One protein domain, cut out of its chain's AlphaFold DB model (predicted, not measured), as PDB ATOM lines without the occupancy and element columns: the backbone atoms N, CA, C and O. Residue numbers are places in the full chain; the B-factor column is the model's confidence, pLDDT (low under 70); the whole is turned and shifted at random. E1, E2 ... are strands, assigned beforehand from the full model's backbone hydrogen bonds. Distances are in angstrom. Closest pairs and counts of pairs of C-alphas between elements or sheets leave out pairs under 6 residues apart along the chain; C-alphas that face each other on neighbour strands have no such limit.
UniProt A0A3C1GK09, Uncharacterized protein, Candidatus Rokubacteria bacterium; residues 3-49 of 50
ATOM      1  N   THR A   3      28.200 -39.104  35.834       93.38
ATOM      2  CA  THR A   3      27.656 -37.742  35.893       93.38
ATOM      3  C   THR A   3      26.862 -37.585  37.181       93.38
ATOM      4  O   THR A   3      25.994 -38.407  37.477       93.38
ATOM      5  N   ILE A   4      27.161 -36.543  37.951       90.62
ATOM      6  CA  ILE A   4      26.427 -36.193  39.170       90.62
ATOM      7  C   ILE A   4      25.766 -34.829  39.001       90.62
ATOM      8  O   ILE A   4      26.309 -33.966  38.317       90.62
ATOM      9  N   ARG A   5      24.606 -34.643  39.634       90.88
ATOM     10  CA  ARG A   5      24.020 -33.315  39.845       90.88
ATOM     11  C   ARG A   5      24.491 -32.757  41.177       90.88
ATOM     12  O   ARG A   5      24.648 -33.522  42.131       90.88
ATOM     13  N   TYR A   6      24.685 -31.452  41.245       85.19
ATOM     14  CA  TYR A   6      24.997 -30.740  42.478       85.19
ATOM     15  C   TYR A   6      23.963 -29.640  42.718       85.19
ATOM     16  O   TYR A   6      23.259 -29.239  41.806       85.19
ATOM     17  N   SER A   7      23.847 -29.179  43.958       78.44
ATOM     18  CA  SER A   7      22.956 -28.070  44.338       78.44
ATOM     19  C   SER A   7      23.677 -27.026  45.196       78.44
ATOM     20  O   SER A   7      23.053 -26.175  45.823       78.44
ATOM     21  N   THR A   8      24.997 -27.165  45.324       69.69
ATOM     22  CA  THR A   8      25.885 -26.362  46.169       69.69
ATOM     23  C   THR A   8      27.225 -26.194  45.468       69.69
ATOM     24  O   THR A   8      27.486 -26.860  44.469       69.69
ATOM     25  N   ASP A   9      28.075 -25.337  46.022       68.19
ATOM     26  CA  ASP A   9      29.373 -24.966  45.461       68.19
ATOM     27  C   ASP A   9      30.207 -26.182  44.995       68.19
ATOM     28  O   ASP A   9      30.515 -27.095  45.769       68.19
ATOM     29  N   VAL A  10      30.539 -26.204  43.700       66.62
ATOM     30  CA  VAL A  10      31.225 -27.313  43.005       66.62
ATOM     31  C   VAL A  10      32.702 -27.382  43.326       66.62
ATOM     32  O   VAL A  10      33.315 -28.442  43.200       66.62
ATOM     33  N   SER A  11      33.274 -26.258  43.753       67.81
ATOM     34  CA  SER A  11      34.710 -26.085  43.971       67.81
ATOM     35  C   SER A  11      35.330 -27.117  44.929       67.81
ATOM     36  O   SER A  11      36.545 -27.313  44.914       67.81
ATOM     37  N   ALA A  12      34.516 -27.833  45.714       68.00
ATOM     38  CA  ALA A  12      34.959 -28.906  46.598       68.00
ATOM     39  C   ALA A  12      35.096 -30.292  45.927       68.00
ATOM     40  O   ALA A  12      35.842 -31.126  46.438       68.00
ATOM     41  N   VAL A  13      34.411 -30.593  44.815       78.31
ATOM     42  CA  VAL A  13      34.425 -31.946  44.223       78.31
ATOM     43  C   VAL A  13      35.666 -32.136  43.349       78.31
ATOM     44  O   VAL A  13      35.855 -31.464  42.343       78.31
ATOM     45  N   GLY A  14      36.507 -33.109  43.700       78.31
ATOM     46  CA  GLY A  14      37.757 -33.378  42.986       78.31
ATOM     47  C   GLY A  14      38.358 -34.737  43.330       78.31
ATOM     48  O   GLY A  14      37.760 -35.516  44.065       78.31
ATOM     49  N   VAL A  15      39.564 -35.017  42.832       84.44
ATOM     50  CA  VAL A  15      40.249 -36.327  42.957       84.44
ATOM     51  C   VAL A  15      40.526 -36.787  44.395       84.44
ATOM     52  O   VAL A  15      40.771 -37.965  44.627       84.44
ATOM     53  N   ALA A  16      40.467 -35.880  45.375       86.75
ATOM     54  CA  ALA A  16      40.545 -36.219  46.798       86.75
ATOM     55  C   ALA A  16      39.263 -36.893  47.334       86.75
ATOM     56  O   ALA A  16      39.256 -37.428  48.442       86.75
ATOM     57  N   HIS A  17      38.179 -36.864  46.558       89.94
ATOM     58  CA  HIS A  17      36.889 -37.439  46.907       89.94
ATOM     59  C   HIS A  17      36.657 -38.779  46.202       89.94
ATOM     60  O   HIS A  17      37.312 -39.143  45.225       89.94
ATOM     61  N   ARG A  18      35.663 -39.514  46.704       92.75
ATOM     62  CA  ARG A  18      35.186 -40.780  46.144       92.75
ATOM     63  C   ARG A  18      33.675 -40.753  46.007       92.75
ATOM     64  O   ARG A  18      32.985 -40.159  46.835       92.75
ATOM     65  N   VAL A  19      33.167 -41.445  44.998       91.69
ATOM     66  CA  VAL A  19      31.728 -41.615  44.787       91.69
ATOM     67  C   VAL A  19      31.313 -42.961  45.371       91.69
ATOM     68  O   VAL A  19      31.857 -43.997  44.996       91.69
ATOM     69  N   LYS A  20      30.338 -42.962  46.284       93.38
ATOM     70  CA  LYS A  20      29.697 -44.187  46.779       93.38
ATOM     71  C   LYS A  20      28.304 -44.297  46.173       93.38
ATOM     72  O   LYS A  20      27.488 -43.398  46.349       93.38
ATOM     73  N   TYR A  21      28.025 -45.411  45.504       91.00
ATOM     74  CA  TYR A  21      26.709 -45.698  44.939       91.00
ATOM     75  C   TYR A  21      26.269 -47.105  45.348       91.00
ATOM     76  O   TYR A  21      26.815 -48.110  44.887       91.00
ATOM     77  N   GLY A  22      25.317 -47.175  46.280       92.44
ATOM     78  CA  GLY A  22      24.975 -48.422  46.964       92.44
ATOM     79  C   GLY A  22      26.170 -48.968  47.757       92.44
ATOM     80  O   GLY A  22      26.715 -48.285  48.626       92.44
ATOM     81  N   THR A  23      26.582 -50.199  47.452       94.50
ATOM     82  CA  THR A  23      27.758 -50.863  48.045       94.50
ATOM     83  C   THR A  23      29.055 -50.621  47.270       94.50
ATOM     84  O   THR A  23      30.121 -51.004  47.741       94.50
ATOM     85  N   ARG A  24      28.981 -49.982  46.097       93.81
ATOM     86  CA  ARG A  24      30.119 -49.780  45.192       93.81
ATOM     87  C   ARG A  24      30.822 -48.465  45.512       93.81
ATOM     88  O   ARG A  24      30.162 -47.458  45.796       93.81
ATOM     89  N   ILE A  25      32.148 -48.473  45.443       95.25
ATOM     90  CA  ILE A  25      32.997 -47.297  45.655       95.25
ATOM     91  C   ILE A  25      33.771 -47.028  44.368       95.25
ATOM     92  O   ILE A  25      34.345 -47.940  43.776       95.25
ATOM     93  N   PHE A  26      33.788 -45.771  43.941       95.06
ATOM     94  CA  PHE A  26      34.506 -45.317  42.760       95.06
ATOM     95  C   PHE A  26      35.485 -44.211  43.141       95.06
ATOM     96  O   PHE A  26      35.083 -43.176  43.682       95.06
ATOM     97  N   ASP A  27      36.756 -44.415  42.813       95.25
ATOM     98  CA  ASP A  27      37.789 -43.396  42.963       95.25
ATOM     99  C   ASP A  27      37.728 -42.429  41.790       95.25
ATOM    100  O   ASP A  27      37.746 -42.850  40.626       95.25
ATOM    101  N   ILE A  28      37.686 -41.133  42.091       94.56
ATOM    102  CA  ILE A  28      37.708 -40.082  41.078       94.56
ATOM    103  C   ILE A  28      39.148 -39.938  40.578       94.56
ATOM    104  O   ILE A  28      40.063 -39.625  41.333       94.56
ATOM    105  N   ARG A  29      39.357 -40.170  39.284       95.38
ATOM    106  CA  ARG A  29      40.647 -39.976  38.605       95.38
ATOM    107  C   ARG A  29      40.780 -38.582  38.027       95.38
ATOM    108  O   ARG A  29      41.879 -38.042  38.017       95.38
ATOM    109  N   ASN A  30      39.679 -38.026  37.533       94.25
ATOM    110  CA  ASN A  30      39.644 -36.670  37.016       94.25
ATOM    111  C   ASN A  30      38.219 -36.104  37.036       94.25
ATOM    112  O   ASN A  30      37.251 -36.860  36.927       94.25
ATOM    113  N   VAL A  31      38.113 -34.779  37.109       91.75
ATOM    114  CA  VAL A  31      36.893 -34.039  36.771       91.75
ATOM    115  C   VAL A  31      37.020 -33.636  35.308       91.75
ATOM    116  O   VAL A  31      37.984 -32.972  34.935       91.75
ATOM    117  N   THR A  32      36.109 -34.101  34.457       92.56
ATOM    118  CA  THR A  32      36.219 -33.911  33.003       92.56
ATOM    119  C   THR A  32      35.399 -32.738  32.502       92.56
ATOM    120  O   THR A  32      35.801 -32.103  31.531       92.56
ATOM    121  N   ASN A  33      34.275 -32.442  33.152       91.38
ATOM    122  CA  ASN A  33      33.414 -31.327  32.787       91.38
ATOM    123  C   ASN A  33      32.635 -30.829  34.008       91.38
ATOM    124  O   ASN A  33      32.204 -31.634  34.835       91.38
ATOM    125  N   ILE A  34      32.437 -29.517  34.092       90.56
ATOM    126  CA  ILE A  34      31.550 -28.864  35.054       90.56
ATOM    127  C   ILE A  34      30.596 -28.009  34.224       90.56
ATOM    128  O   ILE A  34      31.015 -27.043  33.590       90.56
ATOM    129  N   ASN A  35      29.323 -28.388  34.202       91.00
ATOM    130  CA  ASN A  35      28.269 -27.647  33.530       91.00
ATOM    131  C   ASN A  35      27.423 -26.925  34.580       91.00
ATOM    132  O   ASN A  35      26.569 -27.528  35.230       91.00
ATOM    133  N   GLU A  36      27.666 -25.622  34.705       88.62
ATOM    134  CA  GLU A  36      26.982 -24.756  35.665       88.62
ATOM    135  C   GLU A  36      25.531 -24.449  35.308       88.62
ATOM    136  O   GLU A  36      24.738 -24.182  36.204       88.62
ATOM    137  N   SER A  37      25.157 -24.527  34.028       90.94
ATOM    138  CA  SER A  37      23.777 -24.265  33.600       90.94
ATOM    139  C   SER A  37      22.831 -25.406  33.972       90.94
ATOM    140  O   SER A  37      21.704 -25.153  34.386       90.94
ATOM    141  N   ASP A  38      23.301 -26.651  33.856       90.81
ATOM    142  CA  ASP A  38      22.523 -27.852  34.197       90.81
ATOM    143  C   ASP A  38      22.869 -28.418  35.584       90.81
ATOM    144  O   ASP A  38      22.405 -29.503  35.944       90.81
ATOM    145  N   GLU A  39      23.723 -27.719  36.334       91.25
ATOM    146  CA  GLU A  39      24.243 -28.117  37.643       91.25
ATOM    147  C   GLU A  39      24.777 -29.563  37.661       91.25
ATOM    148  O   GLU A  39      24.444 -30.379  38.529       91.25
ATOM    149  N   THR A  40      25.606 -29.913  36.670       92.25
ATOM    150  CA  THR A  40      26.190 -31.257  36.533       92.25
ATOM    151  C   THR A  40      27.711 -31.263  36.496       92.25
ATOM    152  O   THR A  40      28.354 -30.351  35.984       92.25
ATOM    153  N   ILE A  41      28.300 -32.337  37.025       91.81
ATOM    154  CA  ILE A  41      29.737 -32.611  36.949       91.81
ATOM    155  C   ILE A  41      29.931 -33.991  36.341       91.81
ATOM    156  O   ILE A  41      29.308 -34.967  36.768       91.81
ATOM    157  N   GLU A  42      30.840 -34.082  35.382       94.06
ATOM    158  CA  GLU A  42      31.298 -35.343  34.823       94.06
ATOM    159  C   GLU A  42      32.625 -35.753  35.455       94.06
ATOM    160  O   GLU A  42      33.594 -34.991  35.514       94.06
ATOM    161  N   LEU A  43      32.657 -36.993  35.929       94.38
ATOM    162  CA  LEU A  43      33.772 -37.577  36.646       94.38
ATOM    163  C   LEU A  43      34.281 -38.805  35.893       94.38
ATOM    164  O   LEU A  43      33.543 -39.758  35.588       94.38
ATOM    165  N   LEU A  44      35.585 -38.816  35.635       95.50
ATOM    166  CA  LEU A  44      36.283 -40.027  35.248       95.50
ATOM    167  C   LEU A  44      36.604 -40.808  36.517       95.50
ATOM    168  O   LEU A  44      37.458 -40.393  37.298       95.50
ATOM    169  N   CYS A  45      35.950 -41.951  36.704       95.12
ATOM    170  CA  CYS A  45      36.141 -42.782  37.885       95.12
ATOM    171  C   CYS A  45      36.568 -44.205  37.533       95.12
ATOM    172  O   CYS A  45      36.226 -44.724  36.468       95.12
ATOM    173  N   VAL A  46      37.259 -44.844  38.474       96.25
ATOM    174  CA  VAL A  46      37.565 -46.279  38.453       96.25
ATOM    175  C   VAL A  46      36.895 -46.920  39.658       96.25
ATOM    176  O   VAL A  46      37.016 -46.426  40.775       96.25
ATOM    177  N   GLU A  47      36.167 -48.006  39.431       95.94
ATOM    178  CA  GLU A  47      35.551 -48.766  40.515       95.94
ATOM    179  C   GLU A  47      36.608 -49.522  41.324       95.94
ATOM    180  O   GLU A  47      37.454 -50.217  40.753       95.94
ATOM    181  N   GLN A  48      36.526 -49.424  42.650       93.56
ATOM    182  CA  GLN A  48      37.284 -50.288  43.542       93.56
ATOM    183  C   GLN A  48      36.637 -51.670  43.557       93.56
ATOM    184  O   GLN A  48      35.477 -51.827  43.948       93.56
ATOM    185  N   LYS A  49      37.393 -52.679  43.121       82.94
ATOM    186  CA  LYS A  49      37.015 -54.072  43.351       82.94
ATOM    187  C   LYS A  49      37.285 -54.424  44.823       82.94
ATOM    188  O   LYS A  49      38.205 -53.837  45.392       82.94
TER     189      LYS A  49
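What this domain is: This is residues 3 to 49 of the 50 residues of an uncharacterized protein of Candidatus Rokubacteria bacterium (UniProt A0A3C1GK09). You are looking at one strongly twisted sheet of four strands, curled like part of a barrel and built on a long, bent hairpin of E3 and E4. The short edge strands E1 and E2 sit beside different stretches of that hairpin, E1 beside residues 40 to 42 and E2 beside residues 24 to 28, and the long link of residues 6 to 17 runs from one to the other. The printed part has 47 residues, with no named helix and four strands, E1, E2, E3 and E4 along the chain; the sheet's order is E1, E4, E3, E2, antiparallel throughout, and the class is all strand. It is compact, with a radius of gyration of the C-alphas of 10.7 A, yet elongated in outline, spanning 34 by 19 by 15 A.

How they stand to each other: Begin with E1, residues 3 to 5, an edge strand. Its antiparallel neighbour is E4, residues 40 to 47, at 135 degrees between directions; look for N 4 and O 41, 2.9 A apart. E2, residues 18 to 21, is the other edge strand, and E1 and E2 are apart. E2 forms a hairpin with E3, residues 24 to 35, at 111 degrees, where N 26 and O 19 are 2.8 A apart. E3 and E4 form the second hairpin, at 147 degrees; find N 29 and O 44, 2.8 A apart, and N 40 and O 35, 2.9 A apart. Among C-alphas that face each other, 47 and 26 are 4.2 A apart. E3 bends by 83 degrees at residue 30, and E4 bends by 58 degrees at residue 44. E2, E3 and E4 are a meander, each strand the antiparallel neighbour of the one before; with E1, antiparallel neighbour of the fourth strand, the four make a Greek key.

Where its parts are: Find C-alpha 3 at (27.656, -37.742, 35.893), where E1 begins; its three residues reach Arg 5. E2 runs from Arg 18 to Tyr 21. E3, the longest strand by residues, starts with C-alpha 24 at (30.119, -49.780, 45.192) and covers 25.1 A to Asn 35. E4 covers 20.2 A from Thr 40 to C-alpha 47 at (35.551, -48.766, 40.515).

The domain as a whole: The two C-alphas farthest apart are those of Ser 37 and Lys 49, at 34.0 A. The printed part has no cut. The link from E1 to E2 is long, with 12 residues, while those from E2 to E3 and from E3 to E4 are tight. The mean pLDDT of the printed part is 88.7; look at residues 8 to 12 for the values under 70.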